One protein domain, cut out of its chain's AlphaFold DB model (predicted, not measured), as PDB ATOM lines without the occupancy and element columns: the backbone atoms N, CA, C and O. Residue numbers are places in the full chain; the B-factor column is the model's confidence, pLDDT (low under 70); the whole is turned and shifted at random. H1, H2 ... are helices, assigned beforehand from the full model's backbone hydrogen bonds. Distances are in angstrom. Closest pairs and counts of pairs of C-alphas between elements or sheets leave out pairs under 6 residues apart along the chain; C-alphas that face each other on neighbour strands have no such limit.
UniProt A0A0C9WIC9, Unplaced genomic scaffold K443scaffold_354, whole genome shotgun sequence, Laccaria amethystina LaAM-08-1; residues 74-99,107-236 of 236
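Overview. This is residues 74 to 99 and 107 to 236 of the 236 residues of an uncharacterized protein of Laccaria amethystina LaAM-08-1 (UniProt A0A0C9WIC9). A splayed helical hairpin of H7 and H8 makes the core, with H5 packed on H7; H1 and H6 lie toward one end and short H2, H3 and H4 toward the other. The printed part has 156 residues with eight named helices, H1 to H8, and no named strand: all helix. It is compact, radius of gyration of the C-alphas 15.9 A, spanning 41 by 37 by 28 A.

Arrangement. H1, residues 77 to 93, touches H6, residues 158 to 164, with residues 88 to 92 alone, C-alphas 88 and 159 closest at 7.1 A. H1 only just touches H8, residues 198 to 216, with 3 pairs of C-alphas within 8 A, 89 and 211 closest at 6.8 A. H2, residues 108 to 117, only just touches H8, also with 3 pairs, at residue 199 alone, C-alphas 114 and 199 closest at 6.8 A. H3, residues 121 to 126, touches no helix. H4, residues 128 to 134, only just touches H7, residues 168 to 180, with 3 pairs, at residue 180 alone, C-alphas 132 and 180 closest at 6.0 A. H5, residues 136 to 152, touches H7 at a steep tilt of 41 degrees, C-alphas 138 and 179 closest at 5.2 A. H7 and H8 form a hairpin at a shallow tilt of 27 degrees, C-alphas 170 and 214 closest at 6.1 A. Every O i to N i+4 pair is within hydrogen-bond range in H6, H7 and H8, but 11 of 13 in H1 and H5, 4 of 6 in H2, 0 of 2 in H3 and 0 of 3 in H4, with O i to N i+3 counts of 1 of 3 in H3 and 2 of 4 in H4.

Along the chain. H1 begins at C-alpha 77 (68.434, -18.472, 57.993) and is 25.3 A long; H5 is 24.6 A, with a kink of 35 degrees near residue 144. H8, 27.0 A, ends at C-alpha 216 (47.424, -17.313, 59.108).

Size, cuts and confidence. Residues 100 to 106 are not printed; C-alphas 99 and 107 are 23.3 A apart. The link H7 to H8 is long. Low-confidence residues are 112 to 133, 233, 235 and 236.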
ATOM      1  N   GLU A  74      71.740 -11.873  52.965       86.06
ATOM      2  CA  GLU A  74      70.953 -10.786  53.581       86.06
ATOM      3  C   GLU A  74      69.685 -11.302  54.270       86.06
ATOM      4  O   GLU A  74      69.237 -10.709  55.245       86.06
ATOM      5  N   VAL A  75      69.145 -12.429  53.798       86.12
ATOM      6  CA  VAL A  75      67.999 -13.103  54.417       86.12
ATOM      7  C   VAL A  75      68.511 -13.966  55.577       86.12
ATOM      8  O   VAL A  75      69.350 -14.842  55.335       86.12
ATOM      9  N   PRO A  76      68.041 -13.753  56.821       89.06
ATOM     10  CA  PRO A  76      68.371 -14.620  57.948       89.06
ATOM     11  C   PRO A  76      67.966 -16.070  57.673       89.06
ATOM     12  O   PRO A  76      66.960 -16.326  57.010       89.06
ATOM     13  N   LYS A  77      68.714 -17.038  58.214       88.75
ATOM     14  CA  LYS A  77      68.434 -18.472  57.993       88.75
ATOM     15  C   LYS A  77      67.039 -18.863  58.471       88.75
ATOM     16  O   LYS A  77      66.391 -19.731  57.896       88.75
ATOM     17  N   GLU A  78      66.585 -18.201  59.522       88.69
ATOM     18  CA  GLU A  78      65.277 -18.378  60.133       88.69
ATOM     19  C   GLU A  78      64.148 -17.929  59.183       88.69
ATOM     20  O   GLU A  78      63.072 -18.522  59.188       88.69
ATOM     21  N   ALA A  79      64.417 -16.956  58.303       90.38
ATOM     22  CA  ALA A  79      63.460 -16.402  57.346       90.38
ATOM     23  C   ALA A  79      63.439 -17.129  55.987       90.38
ATOM     24  O   ALA A  79      62.530 -16.898  55.189       90.38
ATOM     25  N   GLU A  80      64.388 -18.033  55.703       91.50
ATOM     26  CA  GLU A  80      64.510 -18.695  54.390       91.50
ATOM     27  C   GLU A  80      63.225 -19.419  53.960       91.50
ATOM     28  O   GLU A  80      62.823 -19.347  52.797       91.50
ATOM     29  N   LYS A  81      62.547 -20.090  54.898       93.56
ATOM     30  CA  LYS A  81      61.290 -20.803  54.614       93.56
ATOM     31  C   LYS A  81      60.127 -19.849  54.374       93.56
ATOM     32  O   LYS A  81      59.314 -20.099  53.486       93.56
ATOM     33  N   THR A  82      60.059 -18.763  55.140       93.75
ATOM     34  CA  THR A  82      59.030 -17.730  54.986       93.75
ATOM     35  C   THR A  82      59.192 -17.022  53.643       93.75
ATOM     36  O   THR A  82      58.226 -16.916  52.890       93.75
ATOM     37  N   LYS A  83      60.427 -16.677  53.262       93.00
ATOM     38  CA  LYS A  83      60.745 -16.161  51.930       93.00
ATOM     39  C   LYS A  83      60.359 -17.146  50.824       93.00
ATOM     40  O   LYS A  83      59.706 -16.755  49.863       93.00
ATOM     41  N   ALA A  84      60.717 -18.425  50.952       94.31
ATOM     42  CA  ALA A  84      60.355 -19.436  49.956       94.31
ATOM     43  C   ALA A  84      58.828 -19.576  49.794       94.31
ATOM     44  O   ALA A  84      58.337 -19.783  48.683       94.31
ATOM     45  N   ALA A  85      58.069 -19.448  50.885       96.44
ATOM     46  CA  ALA A  85      56.610 -19.431  50.847       96.44
ATOM     47  C   ALA A  85      56.057 -18.165  50.174       96.44
ATOM     48  O   ALA A  85      55.121 -18.273  49.383       96.44
ATOM     49  N   LEU A  86      56.652 -16.991  50.415       95.50
ATOM     50  CA  LEU A  86      56.288 -15.756  49.715       95.50
ATOM     51  C   LEU A  86      56.586 -15.858  48.211       95.50
ATOM     52  O   LEU A  86      55.734 -15.530  47.390       95.50
ATOM     53  N   GLU A  87      57.744 -16.395  47.820       94.56
ATOM     54  CA  GLU A  87      58.075 -16.653  46.411       94.56
ATOM     55  C   GLU A  87      57.071 -17.612  45.750       94.56
ATOM     56  O   GLU A  87      56.669 -17.404  44.601       94.56
ATOM     57  N   LEU A  88      56.626 -18.651  46.468       96.81
ATOM     58  CA  LEU A  88      55.567 -19.543  45.996       96.81
ATOM     59  C   LEU A  88      54.230 -18.803  45.856       96.81
ATOM     60  O   LEU A  88      53.549 -18.979  44.849       96.81
ATOM     61  N   HIS A  89      53.870 -17.964  46.831       96.75
ATOM     62  CA  HIS A  89      52.656 -17.146  46.810       96.75
ATOM     63  C   HIS A  89      52.623 -16.232  45.580       96.75
ATOM     64  O   HIS A  89      51.651 -16.240  44.826       96.75
ATOM     65  N   LEU A  90      53.722 -15.521  45.317       95.50
ATOM     66  CA  LEU A  90      53.892 -14.674  44.136       95.50
ATOM     67  C   LEU A  90      53.739 -15.482  42.839       95.50
ATOM     68  O   LEU A  90      53.021 -15.079  41.925       95.50
ATOM     69  N   ARG A  91      54.368 -16.663  42.760       95.25
ATOM     70  CA  ARG A  91      54.239 -17.561  41.599       95.25
ATOM     71  C   ARG A  91      52.803 -18.014  41.368       95.25
ATOM     72  O   ARG A  91      52.387 -18.084  40.216       95.25
ATOM     73  N   ILE A  92      52.051 -18.308  42.427       96.25
ATOM     74  CA  ILE A  92      50.637 -18.681  42.320       96.25
ATOM     75  C   ILE A  92      49.823 -17.522  41.744       96.25
ATOM     76  O   ILE A  92      49.066 -17.750  40.808       96.25
ATOM     77  N   LEU A  93      50.018 -16.294  42.235       95.19
ATOM     78  CA  LEU A  93      49.297 -15.112  41.741       95.19
ATOM     79  C   LEU A  93      49.587 -14.791  40.268       95.19
ATOM     80  O   LEU A  93      48.705 -14.308  39.568       95.19
ATOM     81  N   TRP A  94      50.795 -15.094  39.784       93.44
ATOM     82  CA  TRP A  94      51.141 -14.994  38.360       93.44
ATOM     83  C   TRP A  94      50.777 -16.232  37.521       93.44
ATOM     84  O   TRP A  94      51.064 -16.261  36.325       93.44
ATOM     85  N   HIS A  95      50.219 -17.285  38.123       93.81
ATOM     86  CA  HIS A  95      49.983 -18.585  37.479       93.81
ATOM     87  C   HIS A  95      51.264 -19.273  36.940       93.81
ATOM     88  O   HIS A  95      51.239 -20.013  35.954       93.81
ATOM     89  N   LEU A  96      52.412 -19.075  37.598       93.19
ATOM     90  CA  LEU A  96      53.721 -19.611  37.196       93.19
ATOM     91  C   LEU A  96      53.999 -20.978  37.834       93.19
ATOM     92  O   LEU A  96      54.588 -21.089  38.910       93.19
ATOM     93  N   SER A  97      53.631 -22.040  37.124       89.69
ATOM     94  CA  SER A  97      53.692 -23.423  37.620       89.69
ATOM     95  C   SER A  97      55.074 -24.095  37.581       89.69
ATOM     96  O   SER A  97      55.233 -25.203  38.096       89.69
ATOM     97  N   HIS A  98      56.091 -23.464  36.983       88.25
ATOM     98  CA  HIS A  98      57.421 -24.056  36.800       88.25
ATOM     99  C   HIS A  98      58.561 -23.043  36.980       88.25
ATOM    100  O   HIS A  98      58.380 -21.832  36.877       88.25
ATOM    101  N   GLN A  99      59.770 -23.542  37.261       86.69
ATOM    102  CA  GLN A  99      60.902 -22.713  37.694       86.69
ATOM    103  C   GLN A  99      61.339 -21.685  36.646       86.69
ATOM    104  O   GLN A  99      61.621 -20.548  37.015       86.69
ATOM    105  N   ALA A 107      50.994  -4.678  29.969       82.62
ATOM    106  CA  ALA A 107      50.649  -3.751  28.895       82.62
ATOM    107  C   ALA A 107      50.185  -2.397  29.466       82.62
ATOM    108  O   ALA A 107      49.482  -2.343  30.471       82.62
ATOM    109  N   GLU A 108      50.483  -1.270  28.806       79.19
ATOM    110  CA  GLU A 108      50.044   0.045  29.325       79.19
ATOM    111  C   GLU A 108      48.521   0.195  29.428       79.19
ATOM    112  O   GLU A 108      48.032   0.947  30.268       79.19
ATOM    113  N   ARG A 109      47.757  -0.563  28.633       76.81
ATOM    114  CA  ARG A 109      46.292  -0.619  28.749       76.81
ATOM    115  C   ARG A 109      45.817  -1.142  30.114       76.81
ATOM    116  O   ARG A 109      44.738  -0.764  30.537       76.81
ATOM    117  N   GLU A 110      46.608  -1.981  30.786       74.00
ATOM    118  CA  GLU A 110      46.300  -2.540  32.113       74.00
ATOM    119  C   GLU A 110      46.686  -1.551  33.224       74.00
ATOM    120  O   GLU A 110      46.029  -1.467  34.259       74.00
ATOM    121  N   LYS A 111      47.705  -0.715  32.981       76.38
ATOM    122  CA  LYS A 111      48.135   0.335  33.918       76.38
ATOM    123  C   LYS A 111      47.277   1.600  33.839       76.38
ATOM    124  O   LYS A 111      47.168   2.330  34.824       76.38
ATOM    125  N   ALA A 112      46.697   1.903  32.674       69.81
ATOM    126  CA  ALA A 112      45.958   3.145  32.435       69.81
ATOM    127  C   ALA A 112      44.708   3.318  33.329       69.81
ATOM    128  O   ALA A 112      44.575   4.395  33.918       69.81
ATOM    129  N   PRO A 113      43.845   2.297  33.525       66.75
ATOM    130  CA  PRO A 113      42.733   2.377  34.473       66.75
ATOM    131  C   PRO A 113      43.223   2.642  35.897       66.75
ATOM    132  O   PRO A 113      42.655   3.458  36.616       66.75
ATOM    133  N   PHE A 114      44.347   2.031  36.274       66.88
ATOM    134  CA  PHE A 114      44.944   2.184  37.595       66.88
ATOM    135  C   PHE A 114      45.416   3.618  37.866       66.88
ATOM    136  O   PHE A 114      45.132   4.184  38.922       66.88
ATOM    137  N   LYS A 115      46.074   4.238  36.877       66.25
ATOM    138  CA  LYS A 115      46.492   5.650  36.925       66.25
ATOM    139  C   LYS A 115      45.296   6.604  37.047       66.25
ATOM    140  O   LYS A 115      45.437   7.660  37.657       66.25
ATOM    141  N   MET A 116      44.136   6.250  36.484       58.31
ATOM    142  CA  MET A 116      42.903   7.041  36.609       58.31
ATOM    143  C   MET A 116      42.201   6.854  37.961       58.31
ATOM    144  O   MET A 116      41.704   7.832  38.516       58.31
ATOM    145  N   CYS A 117      42.150   5.629  38.487       55.91
ATOM    146  CA  CYS A 117      41.376   5.301  39.689       55.91
ATOM    147  C   CYS A 117      42.101   5.635  40.999       55.91
ATOM    148  O   CYS A 117      41.458   5.995  41.985       55.91
ATOM    149  N   PHE A 118      43.433   5.553  41.022       63.06
ATOM    150  CA  PHE A 118      44.219   5.697  42.246       63.06
ATOM    151  C   PHE A 118      45.163   6.894  42.132       63.06
ATOM    152  O   PHE A 118      46.364   6.762  41.911       63.06
ATOM    153  N   SER A 119      44.598   8.096  42.294       63.78
ATOM    154  CA  SER A 119      45.387   9.337  42.373       63.78
ATOM    155  C   SER A 119      45.995   9.551  43.767       63.78
ATOM    156  O   SER A 119      46.840  10.425  43.953       63.78
ATOM    157  N   SER A 120      45.545   8.783  44.768       63.81
ATOM    158  CA  SER A 120      46.073   8.791  46.135       63.81
ATOM    159  C   SER A 120      45.755   7.486  46.875       63.81
ATOM    160  O   SER A 120      44.727   6.859  46.622       63.81
ATOM    161  N   GLU A 121      46.581   7.137  47.862       59.31
ATOM    162  CA  GLU A 121      46.413   5.967  48.741       59.31
ATOM    163  C   GLU A 121      45.031   5.916  49.428       59.31
ATOM    164  O   GLU A 121      44.441   4.853  49.616       59.31
ATOM    165  N   ARG A 122      44.444   7.084  49.734       57.06
ATOM    166  CA  ARG A 122      43.117   7.198  50.364       57.06
ATOM    167  C   ARG A 122      41.961   6.715  49.478       57.06
ATOM    168  O   ARG A 122      40.954   6.269  50.021       57.06
ATOM    169  N   GLN A 123      42.085   6.790  48.151       60.66
ATOM    170  CA  GLN A 123      41.029   6.372  47.212       60.66
ATOM    171  C   GLN A 123      40.979   4.856  47.001       60.66
ATOM    172  O   GLN A 123      39.937   4.331  46.614       60.66
ATOM    173  N   VAL A 124      42.066   4.149  47.325       60.16
ATOM    174  CA  VAL A 124      42.133   2.683  47.252       60.16
ATOM    175  C   VAL A 124      41.068   2.047  48.154       60.16
ATOM    176  O   VAL A 124      40.384   1.112  47.750       60.16
ATOM    177  N   LYS A 125      40.843   2.618  49.345       55.72
ATOM    178  CA  LYS A 125      39.950   2.052  50.370       55.72
ATOM    179  C   LYS A 125      38.456   2.256  50.089       55.72
ATOM    180  O   LYS A 125      37.657   1.383  50.400       55.72
ATOM    181  N   SER A 126      38.058   3.380  49.484       51.53
ATOM    182  CA  SER A 126      36.640   3.686  49.217       51.53
ATOM    183  C   SER A 126      36.069   2.982  47.980       51.53
ATOM    184  O   SER A 126      34.856   2.965  47.798       51.53
ATOM    185  N   SER A 127      36.923   2.422  47.117       54.41
ATOM    186  CA  SER A 127      36.511   1.831  45.836       54.41
ATOM    187  C   SER A 127      36.032   0.377  45.940       54.41
ATOM    188  O   SER A 127      35.385  -0.108  45.017       54.41
ATOM    189  N   VAL A 128      36.327  -0.324  47.041       56.25
ATOM    190  CA  VAL A 128      36.151  -1.785  47.139       56.25
ATOM    191  C   VAL A 128      34.672  -2.198  47.169       56.25
ATOM    192  O   VAL A 128      34.290  -3.159  46.509       56.25
ATOM    193  N   THR A 129      33.798  -1.447  47.850       52.44
ATOM    194  CA  THR A 129      32.378  -1.824  48.003       52.44
ATOM    195  C   THR A 129      31.558  -1.613  46.724       52.44
ATOM    196  O   THR A 129      30.702  -2.431  46.413       52.44
ATOM    197  N   ALA A 130      31.850  -0.567  45.941       52.19
ATOM    198  CA  ALA A 130      31.241  -0.353  44.620       52.19
ATOM    199  C   ALA A 130      31.788  -1.321  43.548       52.19
ATOM    200  O   ALA A 130      31.159  -1.518  42.511       52.19
ATOM    201  N   SER A 131      32.949  -1.931  43.813       61.97
ATOM    202  CA  SER A 131      33.613  -2.889  42.927       61.97
ATOM    203  C   SER A 131      32.932  -4.260  42.915       61.97
ATOM    204  O   SER A 131      32.912  -4.906  41.880       61.97
ATOM    205  N   LEU A 132      32.322  -4.714  44.016       67.06
ATOM    206  CA  LEU A 132      31.805  -6.089  44.112       67.06
ATOM    207  C   LEU A 132      30.711  -6.416  43.086       67.06
ATOM    208  O   LEU A 132      30.784  -7.458  42.437       67.06
ATOM    209  N   ASP A 133      29.738  -5.520  42.897       69.44
ATOM    210  CA  ASP A 133      28.681  -5.715  41.895       69.44
ATOM    211  C   ASP A 133      29.257  -5.683  40.471       69.44
ATOM    212  O   ASP A 133      28.899  -6.507  39.623       69.44
ATOM    213  N   GLN A 134      30.205  -4.772  40.227       78.44
ATOM    214  CA  GLN A 134      30.879  -4.596  38.935       78.44
ATOM    215  C   GLN A 134      31.801  -5.774  38.587       78.44
ATOM    216  O   GLN A 134      31.940  -6.118  37.417       78.44
ATOM    217  N   ASN A 135      32.368  -6.433  39.599       82.75
ATOM    218  CA  ASN A 135      33.346  -7.513  39.456       82.75
ATOM    219  C   ASN A 135      32.731  -8.905  39.646       82.75
ATOM    220  O   ASN A 135      33.454  -9.899  39.699       82.75
ATOM    221  N   SER A 136      31.405  -9.001  39.759       84.00
ATOM    222  CA  SER A 136      30.690 -10.256  40.015       84.00
ATOM    223  C   SER A 136      31.047 -11.372  39.022       84.00
ATOM    224  O   SER A 136      31.200 -12.520  39.440       84.00
ATOM    225  N   GLY A 137      31.268 -11.029  37.746       86.88
ATOM    226  CA  GLY A 137      31.783 -11.949  36.724       86.88
ATOM    227  C   GLY A 137      33.166 -12.507  37.073       86.88
ATOM    228  O   GLY A 137      33.311 -13.715  37.226       86.88
ATOM    229  N   LEU A 138      34.150 -11.635  37.327       86.44
ATOM    230  CA  LEU A 138      35.510 -12.043  37.721       86.44
ATOM    231  C   LEU A 138      35.510 -12.901  38.994       86.44
ATOM    232  O   LEU A 138      36.244 -13.883  39.108       86.44
ATOM    233  N   ILE A 139      34.668 -12.544  39.968       87.62
ATOM    234  CA  ILE A 139      34.530 -13.286  41.224       87.62
ATOM    235  C   ILE A 139      33.983 -14.690  40.957       87.62
ATOM    236  O   ILE A 139      34.482 -15.652  41.545       87.62
ATOM    237  N   HIS A 140      32.976 -14.822  40.092       89.25
ATOM    238  CA  HIS A 140      32.424 -16.117  39.707       89.25
ATOM    239  C   HIS A 140      33.468 -16.978  38.986       89.25
ATOM    240  O   HIS A 140      33.669 -18.141  39.348       89.25
ATOM    241  N   ASP A 141      34.193 -16.374  38.047       91.19
ATOM    242  CA  ASP A 141      35.187 -17.054  37.218       91.19
ATOM    243  C   ASP A 141      36.420 -17.495  38.020       91.19
ATOM    244  O   ASP A 141      37.063 -18.485  37.668       91.19
ATOM    245  N   SER A 142      36.716 -16.846  39.154       91.06
ATOM    246  CA  SER A 142      37.856 -17.196  40.018       91.06
ATOM    247  C   SER A 142      37.862 -18.663  40.478       91.06
ATOM    248  O   SER A 142      38.927 -19.271  40.585       91.06
ATOM    249  N   CYS A 143      36.691 -19.271  40.698       89.75
ATOM    250  CA  CYS A 143      36.592 -20.689  41.055       89.75
ATOM    251  C   CYS A 143      37.033 -21.595  39.899       89.75
ATOM    252  O   CYS A 143      37.817 -22.521  40.113       89.75
ATOM    253  N   THR A 144      36.554 -21.302  38.688       93.69
ATOM    254  CA  THR A 144      36.919 -22.023  37.463       93.69
ATOM    255  C   THR A 144      38.413 -21.877  37.183       93.69
ATOM    256  O   THR A 144      39.086 -22.875  36.930       93.69
ATOM    257  N   LEU A 145      38.959 -20.666  37.341       93.69
ATOM    258  CA  LEU A 145      40.387 -20.390  37.165       93.69
ATOM    259  C   LEU A 145      41.268 -21.228  38.096       93.69
ATOM    260  O   LEU A 145      42.283 -21.760  37.655       93.69
ATOM    261  N   VAL A 146      40.884 -21.403  39.365       95.56
ATOM    262  CA  VAL A 146      41.638 -22.257  40.301       95.56
ATOM    263  C   VAL A 146      41.637 -23.716  39.846       95.56
ATOM    264  O   VAL A 146      42.673 -24.381  39.908       95.56
ATOM    265  N   GLU A 147      40.499 -24.232  39.380       95.56
ATOM    266  CA  GLU A 147      40.428 -25.606  38.882       95.56
ATOM    267  C   GLU A 147      41.279 -25.813  37.629       95.56
ATOM    268  O   GLU A 147      41.988 -26.815  37.526       95.56
ATOM    269  N   GLU A 148      41.215 -24.884  36.678       95.62
ATOM    270  CA  GLU A 148      42.025 -24.916  35.460       95.62
ATOM    271  C   GLU A 148      43.514 -24.804  35.781       95.62
ATOM    272  O   GLU A 148      44.315 -25.595  35.275       95.62
ATOM    273  N   PHE A 149      43.882 -23.900  36.691       95.44
ATOM    274  CA  PHE A 149      45.252 -23.742  37.155       95.44
ATOM    275  C   PHE A 149      45.785 -25.043  37.758       95.44
ATOM    276  O   PHE A 149      46.826 -25.529  37.315       95.44
ATOM    277  N   LEU A 150      45.048 -25.665  38.684       96.19
ATOM    278  CA  LEU A 150      45.429 -26.941  39.297       96.19
ATOM    279  C   LEU A 150      45.548 -28.077  38.271       96.19
ATOM    280  O   LEU A 150      46.502 -28.854  38.336       96.19
ATOM    281  N   LYS A 151      44.622 -28.159  37.305       95.62
ATOM    282  CA  LYS A 151      44.659 -29.148  36.209       95.62
ATOM    283  C   LYS A 151      45.850 -28.934  35.271       95.62
ATOM    284  O   LYS A 151      46.348 -29.899  34.701       95.62
ATOM    285  N   SER A 152      46.315 -27.695  35.118       94.88
ATOM    286  CA  SER A 152      47.460 -27.346  34.266       94.88
ATOM    287  C   SER A 152      48.828 -27.626  34.903       94.88
ATOM    288  O   SER A 152      49.854 -27.526  34.225       94.88
ATOM    289  N   LEU A 153      48.877 -27.951  36.202       95.19
ATOM    290  CA  LEU A 153      50.139 -28.123  36.917       95.19
ATOM    291  C   LEU A 153      50.906 -29.360  36.422       95.19
ATOM    292  O   LEU A 153      50.373 -30.471  36.485       95.19
ATOM    293  N   PRO A 154      52.187 -29.214  36.035       93.38
ATOM    294  CA  PRO A 154      52.995 -30.343  35.598       93.38
ATOM    295  C   PRO A 154      53.261 -31.321  36.748       93.38
ATOM    296  O   PRO A 154      53.313 -30.947  37.928       93.38
ATOM    297  N   ASP A 155      53.491 -32.582  36.400       90.94
ATOM    298  CA  ASP A 155      53.902 -33.604  37.356       90.94
ATOM    299  C   ASP A 155      55.409 -33.539  37.641       90.94
ATOM    300  O   ASP A 155      56.221 -33.285  36.753       90.94
ATOM    301  N   GLY A 156      55.790 -33.764  38.903       84.56
ATOM    302  CA  GLY A 156      57.190 -33.947  39.304       84.56
ATOM    303  C   GLY A 156      58.016 -32.675  39.549       84.56
ATOM    304  O   GLY A 156      59.205 -32.789  39.841       84.56
ATOM    305  N   GLY A 157      57.430 -31.476  39.476       91.06
ATOM    306  CA  GLY A 157      58.114 -30.216  39.793       91.06
ATOM    307  C   GLY A 157      57.986 -29.822  41.267       91.06
ATOM    308  O   GLY A 157      56.918 -29.953  41.850       91.06
ATOM    309  N   ILE A 158      59.044 -29.273  41.879       94.25
ATOM    310  CA  ILE A 158      58.989 -28.800  43.281       94.25
ATOM    311  C   ILE A 158      57.903 -27.728  43.455       94.25
ATOM    312  O   ILE A 158      57.102 -27.805  44.380       94.25
ATOM    313  N   ILE A 159      57.840 -26.758  42.535       95.25
ATOM    314  CA  ILE A 159      56.839 -25.682  42.571       95.25
ATOM    315  C   ILE A 159      55.431 -26.257  42.427       95.25
ATOM    316  O   ILE A 159      54.584 -25.989  43.272       95.25
ATOM    317  N   SER A 160      55.181 -27.081  41.405       95.50
ATOM    318  CA  SER A 160      53.853 -27.664  41.195       95.50
ATOM    319  C   SER A 160      53.426 -28.569  42.348       95.50
ATOM    320  O   SER A 160      52.266 -28.524  42.747       95.50
ATOM    321  N   ASN A 161      54.349 -29.331  42.939       95.69
ATOM    322  CA  ASN A 161      54.078 -30.149  44.120       95.69
ATOM    323  C   ASN A 161      53.714 -29.292  45.338       95.69
ATOM    324  O   ASN A 161      52.723 -29.589  45.997       95.69
ATOM    325  N   ASN A 162      54.447 -28.205  45.602       96.81
ATOM    326  CA  ASN A 162      54.112 -27.298  46.703       96.81
ATOM    327  C   ASN A 162      52.744 -26.624  46.488       96.81
ATOM    328  O   ASN A 162      51.951 -26.534  47.421       96.81
ATOM    329  N   ILE A 163      52.413 -26.223  45.253       96.94
ATOM    330  CA  ILE A 163      51.078 -25.685  44.932       96.94
ATOM    331  C   ILE A 163      49.995 -26.748  45.184       96.94
ATOM    332  O   ILE A 163      48.984 -26.446  45.811       96.94
ATOM    333  N   LYS A 164      50.213 -28.002  44.760       96.19
ATOM    334  CA  LYS A 164      49.284 -29.130  44.990       96.19
ATOM    335  C   LYS A 164      49.070 -29.438  46.482       96.19
ATOM    336  O   LYS A 164      48.039 -30.004  46.831       96.19
ATOM    337  N   CYS A 165      50.014 -29.082  47.356       96.56
ATOM    338  CA  CYS A 165      49.873 -29.227  48.807       96.56
ATOM    339  C   CYS A 165      49.000 -28.142  49.456       96.56
ATOM    340  O   CYS A 165      48.622 -28.288  50.619       96.56
ATOM    341  N   MET A 166      48.676 -27.059  48.745       96.56
ATOM    342  CA  MET A 166      47.768 -26.036  49.253       96.56
ATOM    343  C   MET A 166      46.311 -26.487  49.138       96.56
ATOM    344  O   MET A 166      45.910 -27.140  48.177       96.56
ATOM    345  N   SER A 167      45.489 -26.096  50.113       95.88
ATOM    346  CA  SER A 167      44.050 -26.331  50.023       95.88
ATOM    347  C   SER A 167      43.443 -25.513  48.881       95.88
ATOM    348  O   SER A 167      43.814 -24.358  48.648       95.88
ATOM    349  N   GLN A 168      42.448 -26.087  48.204       95.38
ATOM    350  CA  GLN A 168      41.708 -25.381  47.156       95.38
ATOM    351  C   GLN A 168      41.067 -24.089  47.686       95.38
ATOM    352  O   GLN A 168      41.038 -23.092  46.974       95.38
ATOM    353  N   SER A 169      40.622 -24.065  48.947       94.81
ATOM    354  CA  SER A 169      40.053 -22.869  49.582       94.81
ATOM    355  C   SER A 169      41.059 -21.723  49.715       94.81
ATOM    356  O   SER A 169      40.689 -20.572  49.502       94.81
ATOM    357  N   ASN A 170      42.329 -22.018  50.013       96.38
ATOM    358  CA  ASN A 170      43.372 -20.993  50.080       96.38
ATOM    359  C   ASN A 170      43.698 -20.430  48.692       96.38
ATOM    360  O   ASN A 170      43.850 -19.222  48.540       96.38
ATOM    361  N   LEU A 171      43.732 -21.284  47.664       96.88
ATOM    362  CA  LEU A 171      43.900 -20.834  46.279       96.88
ATOM    363  C   LEU A 171      42.708 -19.981  45.818       96.88
ATOM    364  O   LEU A 171      42.897 -18.915  45.241       96.88
ATOM    365  N   GLN A 172      41.482 -20.397  46.142       95.31
ATOM    366  CA  GLN A 172      40.274 -19.611  45.874       95.31
ATOM    367  C   GLN A 172      40.305 -18.256  46.572       95.31
ATOM    368  O   GLN A 172      39.943 -17.264  45.950       95.31
ATOM    369  N   LEU A 173      40.761 -18.184  47.826       94.44
ATOM    370  CA  LEU A 173      40.918 -16.914  48.534       94.44
ATOM    371  C   LEU A 173      41.847 -15.963  47.768       94.44
ATOM    372  O   LEU A 173      41.482 -14.809  47.554       94.44
ATOM    373  N   MET A 174      43.004 -16.448  47.309       95.75
ATOM    374  CA  MET A 174      43.966 -15.642  46.549       95.75
ATOM    375  C   MET A 174      43.354 -15.106  45.246       95.75
ATOM    376  O   MET A 174      43.313 -13.897  45.026       95.75
ATOM    377  N   PHE A 175      42.811 -15.991  44.408       94.75
ATOM    378  CA  PHE A 175      42.292 -15.629  43.083       94.75
ATOM    379  C   PHE A 175      41.049 -14.742  43.193       94.75
ATOM    380  O   PHE A 175      40.898 -13.759  42.469       94.75
ATOM    381  N   ARG A 176      40.167 -15.047  44.148       92.00
ATOM    382  CA  ARG A 176      38.966 -14.254  44.397       92.00
ATOM    383  C   ARG A 176      39.298 -12.867  44.928       92.00
ATOM    384  O   ARG A 176      38.597 -11.925  44.582       92.00
ATOM    385  N   THR A 177      40.340 -12.720  45.742       89.88
ATOM    386  CA  THR A 177      40.751 -11.402  46.249       89.88
ATOM    387  C   THR A 177      41.222 -10.500  45.110       89.88
ATOM    388  O   THR A 177      40.805  -9.348  45.042       89.88
ATOM    389  N   VAL A 178      41.992 -11.036  44.158       89.44
ATOM    390  CA  VAL A 178      42.378 -10.316  42.929       89.44
ATOM    391  C   VAL A 178      41.134  -9.876  42.141       89.44
ATOM    392  O   VAL A 178      40.996  -8.696  41.819       89.44
ATOM    393  N   ALA A 179      40.172 -10.783  41.943       88.69
ATOM    394  CA  ALA A 179      38.912 -10.479  41.263       88.69
ATOM    395  C   ALA A 179      38.052  -9.429  41.995       88.69
ATOM    396  O   ALA A 179      37.481  -8.546  41.361       88.69
ATOM    397  N   ILE A 180      37.973  -9.482  43.331       84.56
ATOM    398  CA  ILE A 180      37.244  -8.504  44.158       84.56
ATOM    399  C   ILE A 180      37.784  -7.090  43.941       84.56
ATOM    400  O   ILE A 180      37.007  -6.138  43.909       84.56
ATOM    401  N   LEU A 181      39.096  -6.960  43.744       79.56
ATOM    402  CA  LEU A 181      39.765  -5.689  43.471       79.56
ATOM    403  C   LEU A 181      39.581  -5.203  42.023       79.56
ATOM    404  O   LEU A 181      40.117  -4.156  41.662       79.56
ATOM    405  N   GLY A 182      38.830  -5.941  41.200       78.50
ATOM    406  CA  GLY A 182      38.571  -5.607  39.800       78.50
ATOM    407  C   GLY A 182      39.764  -5.874  38.894       78.50
ATOM    408  O   GLY A 182      39.851  -5.312  37.805       78.50
ATOM    409  N   LEU A 183      40.703  -6.701  39.356       80.75
ATOM    410  CA  LEU A 183      41.859  -7.115  38.583       80.75
ATOM    411  C   LEU A 183      41.551  -8.458  37.922       80.75
ATOM    412  O   LEU A 183      41.135  -9.404  38.584       80.75
ATOM    413  N   GLU A 184      41.792  -8.550  36.616       81.31
ATOM    414  CA  GLU A 184      41.737  -9.833  35.899       81.31
ATOM    415  C   GLU A 184      42.885 -10.754  36.335       81.31
ATOM    416  O   GLU A 184      42.729 -11.968  36.423       81.31
ATOM    417  N   GLN A 185      44.044 -10.161  36.630       85.69
ATOM    418  CA  GLN A 185      45.238 -10.851  37.097       85.69
ATOM    419  C   GLN A 185      46.080  -9.924  37.975       85.69
ATOM    420  O   GLN A 185      46.106  -8.707  37.774       85.69
ATOM    421  N   TRP A 186      46.813 -10.503  38.924       91.38
ATOM    422  CA  TRP A 186      47.835  -9.775  39.666       91.38
ATOM    423  C   TRP A 186      49.113  -9.728  38.821       91.38
ATOM    424  O   TRP A 186      49.703 -10.762  38.512       91.38
ATOM    425  N   ALA A 187      49.519  -8.530  38.399       90.81
ATOM    426  CA  ALA A 187      50.632  -8.366  37.471       90.81
ATOM    427  C   ALA A 187      51.399  -7.062  37.747       90.81
ATOM    428  O   ALA A 187      51.210  -6.087  37.029       90.81
ATOM    429  N   PRO A 188      52.270  -7.000  38.772       91.81
ATOM    430  CA  PRO A 188      53.077  -5.810  38.999       91.81
ATOM    431  C   PRO A 188      54.085  -5.598  37.864       91.81
ATOM    432  O   PRO A 188      54.541  -6.530  37.194       91.81
ATOM    433  N   ASP A 189      54.480  -4.345  37.678       89.31
ATOM    434  CA  ASP A 189      55.431  -3.917  36.667       89.31
ATOM    435  C   ASP A 189      56.877  -4.080  37.153       89.31
ATOM    436  O   ASP A 189      57.524  -3.138  37.623       89.31
ATOM    437  N   THR A 190      57.384  -5.301  37.000       85.00
ATOM    438  CA  THR A 190      58.755  -5.695  37.366       85.00
ATOM    439  C   THR A 190      59.819  -5.281  36.345       85.00
ATOM    440  O   THR A 190      61.012  -5.377  36.630       85.00
ATOM    441  N   LEU A 191      59.414  -4.825  35.153       83.31
ATOM    442  CA  LEU A 191      60.329  -4.435  34.071       83.31
ATOM    443  C   LEU A 191      60.544  -2.919  33.989       83.31
ATOM    444  O   LEU A 191      61.471  -2.466  33.311       83.31
ATOM    445  N   SER A 192      59.708  -2.125  34.659       81.00
ATOM    446  CA  SER A 192      59.920  -0.685  34.767       81.00
ATOM    447  C   SER A 192      61.171  -0.326  35.565       81.00
ATOM    448  O   SER A 192      61.664  -1.068  36.410       81.00
ATOM    449  N   CYS A 193      61.673   0.883  35.318       78.25
ATOM    450  CA  CYS A 193      62.724   1.490  36.134       78.25
ATOM    451  C   CYS A 193      62.172   2.195  37.390       78.25
ATOM    452  O   CYS A 193      62.915   2.952  38.016       78.25
ATOM    453  N   ASP A 194      60.893   1.991  37.727       84.50
ATOM    454  CA  ASP A 194      60.191   2.682  38.813       84.50
ATOM    455  C   ASP A 194      59.445   1.683  39.723       84.50
ATOM    456  O   ASP A 194      58.217   1.546  39.645       84.50
ATOM    457  N   PRO A 195      60.178   0.941  40.580       84.75
ATOM    458  CA  PRO A 195      59.559   0.016  41.528       84.75
ATOM    459  C   PRO A 195      58.661   0.743  42.535       84.75
ATOM    460  O   PRO A 195      57.673   0.170  42.974       84.75
ATOM    461  N   ASP A 196      58.941   2.019  42.809       86.38
ATOM    462  CA  ASP A 196      58.196   2.858  43.751       86.38
ATOM    463  C   ASP A 196      56.945   3.503  43.109       86.38
ATOM    464  O   ASP A 196      56.304   4.379  43.699       86.38
ATOM    465  N   SER A 197      56.580   3.101  41.884       85.88
ATOM    466  CA  SER A 197      55.365   3.584  41.232       85.88
ATOM    467  C   SER A 197      54.117   3.180  42.025       85.88
ATOM    468  O   SER A 197      54.028   2.080  42.564       85.88
ATOM    469  N   MET A 198      53.089   4.039  42.035       82.94
ATOM    470  CA  MET A 198      51.817   3.748  42.722       82.94
ATOM    471  C   MET A 198      51.199   2.409  42.284       82.94
ATOM    472  O   MET A 198      50.589   1.710  43.084       82.94
ATOM    473  N   TYR A 199      51.383   2.036  41.014       86.06
ATOM    474  CA  TYR A 199      50.929   0.752  40.486       86.06
ATOM    475  C   TYR A 199      51.575  -0.427  41.223       86.06
ATOM    476  O   TYR A 199      50.870  -1.322  41.691       86.06
ATOM    477  N   ASN A 200      52.902  -0.399  41.365       88.94
ATOM    478  CA  ASN A 200      53.662  -1.447  42.037       88.94
ATOM    479  C   ASN A 200      53.411  -1.461  43.543       88.94
ATOM    480  O   ASN A 200      53.170  -2.534  44.084       88.94
ATOM    481  N   LEU A 201      53.355  -0.293  44.190       86.88
ATOM    482  CA  LEU A 201      53.074  -0.193  45.626       86.88
ATOM    483  C   LEU A 201      51.713  -0.794  46.000       86.88
ATOM    484  O   LEU A 201      51.591  -1.466  47.023       86.88
ATOM    485  N   VAL A 202      50.678  -0.602  45.174       84.25
ATOM    486  CA  VAL A 202      49.376  -1.228  45.450       84.25
ATOM    487  C   VAL A 202      49.429  -2.740  45.231       84.25
ATOM    488  O   VAL A 202      48.884  -3.480  46.045       84.25
ATOM    489  N   HIS A 203      50.109  -3.225  44.187       89.19
ATOM    490  CA  HIS A 203      50.278  -4.668  43.978       89.19
ATOM    491  C   HIS A 203      51.070  -5.333  45.106       89.19
ATOM    492  O   HIS A 203      50.698  -6.432  45.520       89.19
ATOM    493  N   GLU A 204      52.116  -4.668  45.604       91.00
ATOM    494  CA  GLU A 204      52.888  -5.068  46.779       91.00
ATOM    495  C   GLU A 204      51.976  -5.162  48.006       91.00
ATOM    496  O   GLU A 204      51.874  -6.211  48.634       91.00
ATOM    497  N   HIS A 205      51.210  -4.111  48.296       87.44
ATOM    498  CA  HIS A 205      50.295  -4.112  49.434       87.44
ATOM    499  C   HIS A 205      49.246  -5.234  49.356       87.44
ATOM    500  O   HIS A 205      48.997  -5.926  50.344       87.44
ATOM    501  N   ILE A 206      48.668  -5.453  48.169       88.75
ATOM    502  CA  ILE A 206      47.703  -6.530  47.912       88.75
ATOM    503  C   ILE A 206      48.325  -7.895  48.213       88.75
ATOM    504  O   ILE A 206      47.720  -8.694  48.929       88.75
ATOM    505  N   VAL A 207      49.526  -8.171  47.693       93.25
ATOM    506  CA  VAL A 207      50.155  -9.481  47.888       93.25
ATOM    507  C   VAL A 207      50.554  -9.724  49.337       93.25
ATOM    508  O   VAL A 207      50.349 -10.827  49.832       93.25
ATOM    509  N   LEU A 208      51.050  -8.709  50.045       92.50
ATOM    510  CA  LEU A 208      51.452  -8.855  51.443       92.50
ATOM    511  C   LEU A 208      50.254  -9.144  52.356       92.50
ATOM    512  O   LEU A 208      50.319 -10.061  53.172       92.50
ATOM    513  N   ILE A 209      49.127  -8.448  52.159       91.06
ATOM    514  CA  ILE A 209      47.886  -8.728  52.900       91.06
ATOM    515  C   ILE A 209      47.381 -10.144  52.605       91.06
ATOM    516  O   ILE A 209      47.021 -10.880  53.525       91.06
ATOM    517  N   MET A 210      47.354 -10.554  51.334       94.06
ATOM    518  CA  MET A 210      46.912 -11.906  50.974       94.06
ATOM    519  C   MET A 210      47.846 -12.977  51.536       94.06
ATOM    520  O   MET A 210      47.378 -14.012  52.015       94.06
ATOM    521  N   PHE A 211      49.158 -12.746  51.498       95.62
ATOM    522  CA  PHE A 211      50.142 -13.658  52.063       95.62
ATOM    523  C   PHE A 211      49.937 -13.824  53.565       95.62
ATOM    524  O   PHE A 211      49.927 -14.956  54.051       95.62
ATOM    525  N   GLU A 212      49.688 -12.733  54.286       94.00
ATOM    526  CA  GLU A 212      49.380 -12.768  55.711       94.00
ATOM    527  C   GLU A 212      48.126 -13.595  56.009       94.00
ATOM    528  O   GLU A 212      48.153 -14.489  56.862       94.00
ATOM    529  N   GLN A 213      47.043 -13.358  55.266       93.31
ATOM    530  CA  GLN A 213      45.780 -14.077  55.435       93.31
ATOM    531  C   GLN A 213      45.932 -15.578  55.162       93.31
ATOM    532  O   GLN A 213      45.523 -16.406  55.978       93.31
ATOM    533  N   VAL A 214      46.554 -15.947  54.039       96.62
ATOM    534  CA  VAL A 214      46.752 -17.353  53.657       96.62
ATOM    535  C   VAL A 214      47.706 -18.058  54.623       96.62
ATOM    536  O   VAL A 214      47.482 -19.219  54.974       96.62
ATOM    537  N   SER A 215      48.751 -17.370  55.086       96.19
ATOM    538  CA  SER A 215      49.696 -17.925  56.058       96.19
ATOM    539  C   SER A 215      49.038 -18.146  57.418       96.19
ATOM    540  O   SER A 215      49.196 -19.220  57.998       96.19
ATOM    541  N   SER A 216      48.223 -17.193  57.878       93.94
ATOM    542  CA  SER A 216      47.424 -17.313  59.108       93.94
ATOM    543  C   SER A 216      46.384 -18.437  59.024       93.94
ATOM    544  O   SER A 216      46.082 -19.084  60.023       93.94
ATOM    545  N   ALA A 217      45.886 -18.731  57.820       94.75
ATOM    546  CA  ALA A 217      45.044 -19.890  57.520       94.75
ATOM    547  C   ALA A 217      45.847 -21.193  57.288       94.75
ATOM    548  O   ALA A 217      45.316 -22.169  56.751       94.75
ATOM    549  N   PHE A 218      47.128 -21.223  57.673       95.44
ATOM    550  CA  PHE A 218      48.038 -22.369  57.564       95.44
ATOM    551  C   PHE A 218      48.249 -22.894  56.133       95.44
ATOM    552  O   PHE A 218      48.650 -24.049  55.944       95.44
ATOM    553  N   GLY A 219      48.043 -22.058  55.108       96.38
ATOM    554  CA  GLY A 219      48.176 -22.453  53.701       96.38
ATOM    555  C   GLY A 219      49.575 -22.911  53.297       96.38
ATOM    556  O   GLY A 219      49.708 -23.761  52.419       96.38
ATOM    557  N   TYR A 220      50.601 -22.434  54.003       97.25
ATOM    558  CA  TYR A 220      52.010 -22.786  53.785       97.25
ATOM    559  C   TYR A 220      52.586 -23.708  54.865       97.25
ATOM    560  O   TYR A 220      53.801 -23.864  54.967       97.25
ATOM    561  N   SER A 221      51.735 -24.346  55.675       95.25
ATOM    562  CA  SER A 221      52.166 -25.235  56.767       95.25
ATOM    563  C   SER A 221      53.119 -26.345  56.304       95.25
ATOM    564  O   SER A 221      54.106 -26.633  56.979       95.25
ATOM    565  N   HIS A 222      52.896 -26.899  55.109       96.50
ATOM    566  CA  HIS A 222      53.755 -27.920  54.501       96.50
ATOM    567  C   HIS A 222      55.186 -27.437  54.187       96.50
ATOM    568  O   HIS A 222      56.090 -28.260  54.060       96.50
ATOM    569  N   MET A 223      55.417 -26.122  54.088       96.12
ATOM    570  CA  MET A 223      56.740 -25.531  53.845       96.12
ATOM    571  C   MET A 223      57.506 -25.235  55.141       96.12
ATOM    572  O   MET A 223      58.698 -24.935  55.098       96.12
ATOM    573  N   GLY A 224      56.847 -25.331  56.303       93.50
ATOM    574  CA  GLY A 224      57.438 -25.004  57.599       93.50
ATOM    575  C   GLY A 224      57.727 -23.512  57.779       93.50
ATOM    576  O   GLY A 224      58.768 -23.173  58.338       93.50
ATOM    577  N   LEU A 225      56.843 -22.652  57.262       91.38
ATOM    578  CA  LEU A 225      56.892 -21.200  57.437       91.38
ATOM    579  C   LEU A 225      56.860 -20.814  58.926       91.38
ATOM    580  O   LEU A 225      56.101 -21.394  59.705       91.38
ATOM    581  N   ASP A 226      57.663 -19.816  59.301       90.06
ATOM    582  CA  ASP A 226      57.619 -19.207  60.629       90.06
ATOM    583  C   ASP A 226      56.573 -18.085  60.648       90.06
ATOM    584  O   ASP A 226      56.747 -17.040  60.016       90.06
ATOM    585  N   LEU A 227      55.475 -18.314  61.375       90.19
ATOM    586  CA  LEU A 227      54.365 -17.364  61.470       90.19
ATOM    587  C   LEU A 227      54.772 -16.048  62.158       90.19
ATOM    588  O   LEU A 227      54.143 -15.021  61.921       90.19
ATOM    589  N   SER A 228      55.822 -16.049  62.987       90.19
ATOM    590  CA  SER A 228      56.288 -14.836  63.672       90.19
ATOM    591  C   SER A 228      56.916 -13.808  62.725       90.19
ATOM    592  O   SER A 228      56.987 -12.630  63.065       90.19
ATOM    593  N   LEU A 229      57.312 -14.241  61.524       88.00
ATOM    594  CA  LEU A 229      57.977 -13.415  60.517       88.00
ATOM    595  C   LEU A 229      57.025 -12.883  59.438       88.00
ATOM    596  O   LEU A 229      57.459 -12.123  58.580       88.00
ATOM    597  N   ILE A 230      55.734 -13.243  59.460       87.06
ATOM    598  CA  ILE A 230      54.773 -12.855  58.409       87.06
ATOM    599  C   ILE A 230      54.632 -11.333  58.277       87.06
ATOM    600  O   ILE A 230      54.381 -10.841  57.182       87.06
ATOM    601  N   HIS A 231      54.793 -10.588  59.369       85.25
ATOM    602  CA  HIS A 231      54.674  -9.127  59.355       85.25
ATOM    603  C   HIS A 231      56.026  -8.415  59.190       85.25
ATOM    604  O   HIS A 231      56.065  -7.187  59.114       85.25
ATOM    605  N   ASP A 232      57.136  -9.159  59.146       81.44
ATOM    606  CA  ASP A 232      58.479  -8.598  58.987       81.44
ATOM    607  C   ASP A 232      58.860  -8.537  57.503       81.44
ATOM    608  O   ASP A 232      59.776  -9.200  57.016       81.44
ATOM    609  N   PHE A 233      58.086  -7.746  56.758       68.69
ATOM    610  CA  PHE A 233      58.250  -7.556  55.317       68.69
ATOM    611  C   PHE A 233      59.649  -7.083  54.890       68.69
ATOM    612  O   PHE A 233      60.101  -7.522  53.841       68.69
ATOM    613  N   PRO A 234      60.388  -6.264  55.668       70.31
ATOM    614  CA  PRO A 234      61.771  -5.918  55.333       70.31
ATOM    615  C   PRO A 234      62.749  -7.104  55.290       70.31
ATOM    616  O   PRO A 234      63.832  -6.962  54.721       70.31
ATOM    617  N   LEU A 235      62.412  -8.239  55.916       59.72
ATOM    618  CA  LEU A 235      63.237  -9.454  55.925       59.72
ATOM    619  C   LEU A 235      62.878 -10.452  54.811       59.72
ATOM    620  O   LEU A 235      63.545 -11.488  54.701       59.72
ATOM    621  N   MET A 236      61.844 -10.168  54.015       56.16
ATOM    622  CA  MET A 236      61.306 -11.044  52.967       56.16
ATOM    623  C   MET A 236      61.558 -10.484  51.568       56.16
ATOM    624  O   MET A 236      61.959 -11.298  50.701       56.16
TER     625      MET A 236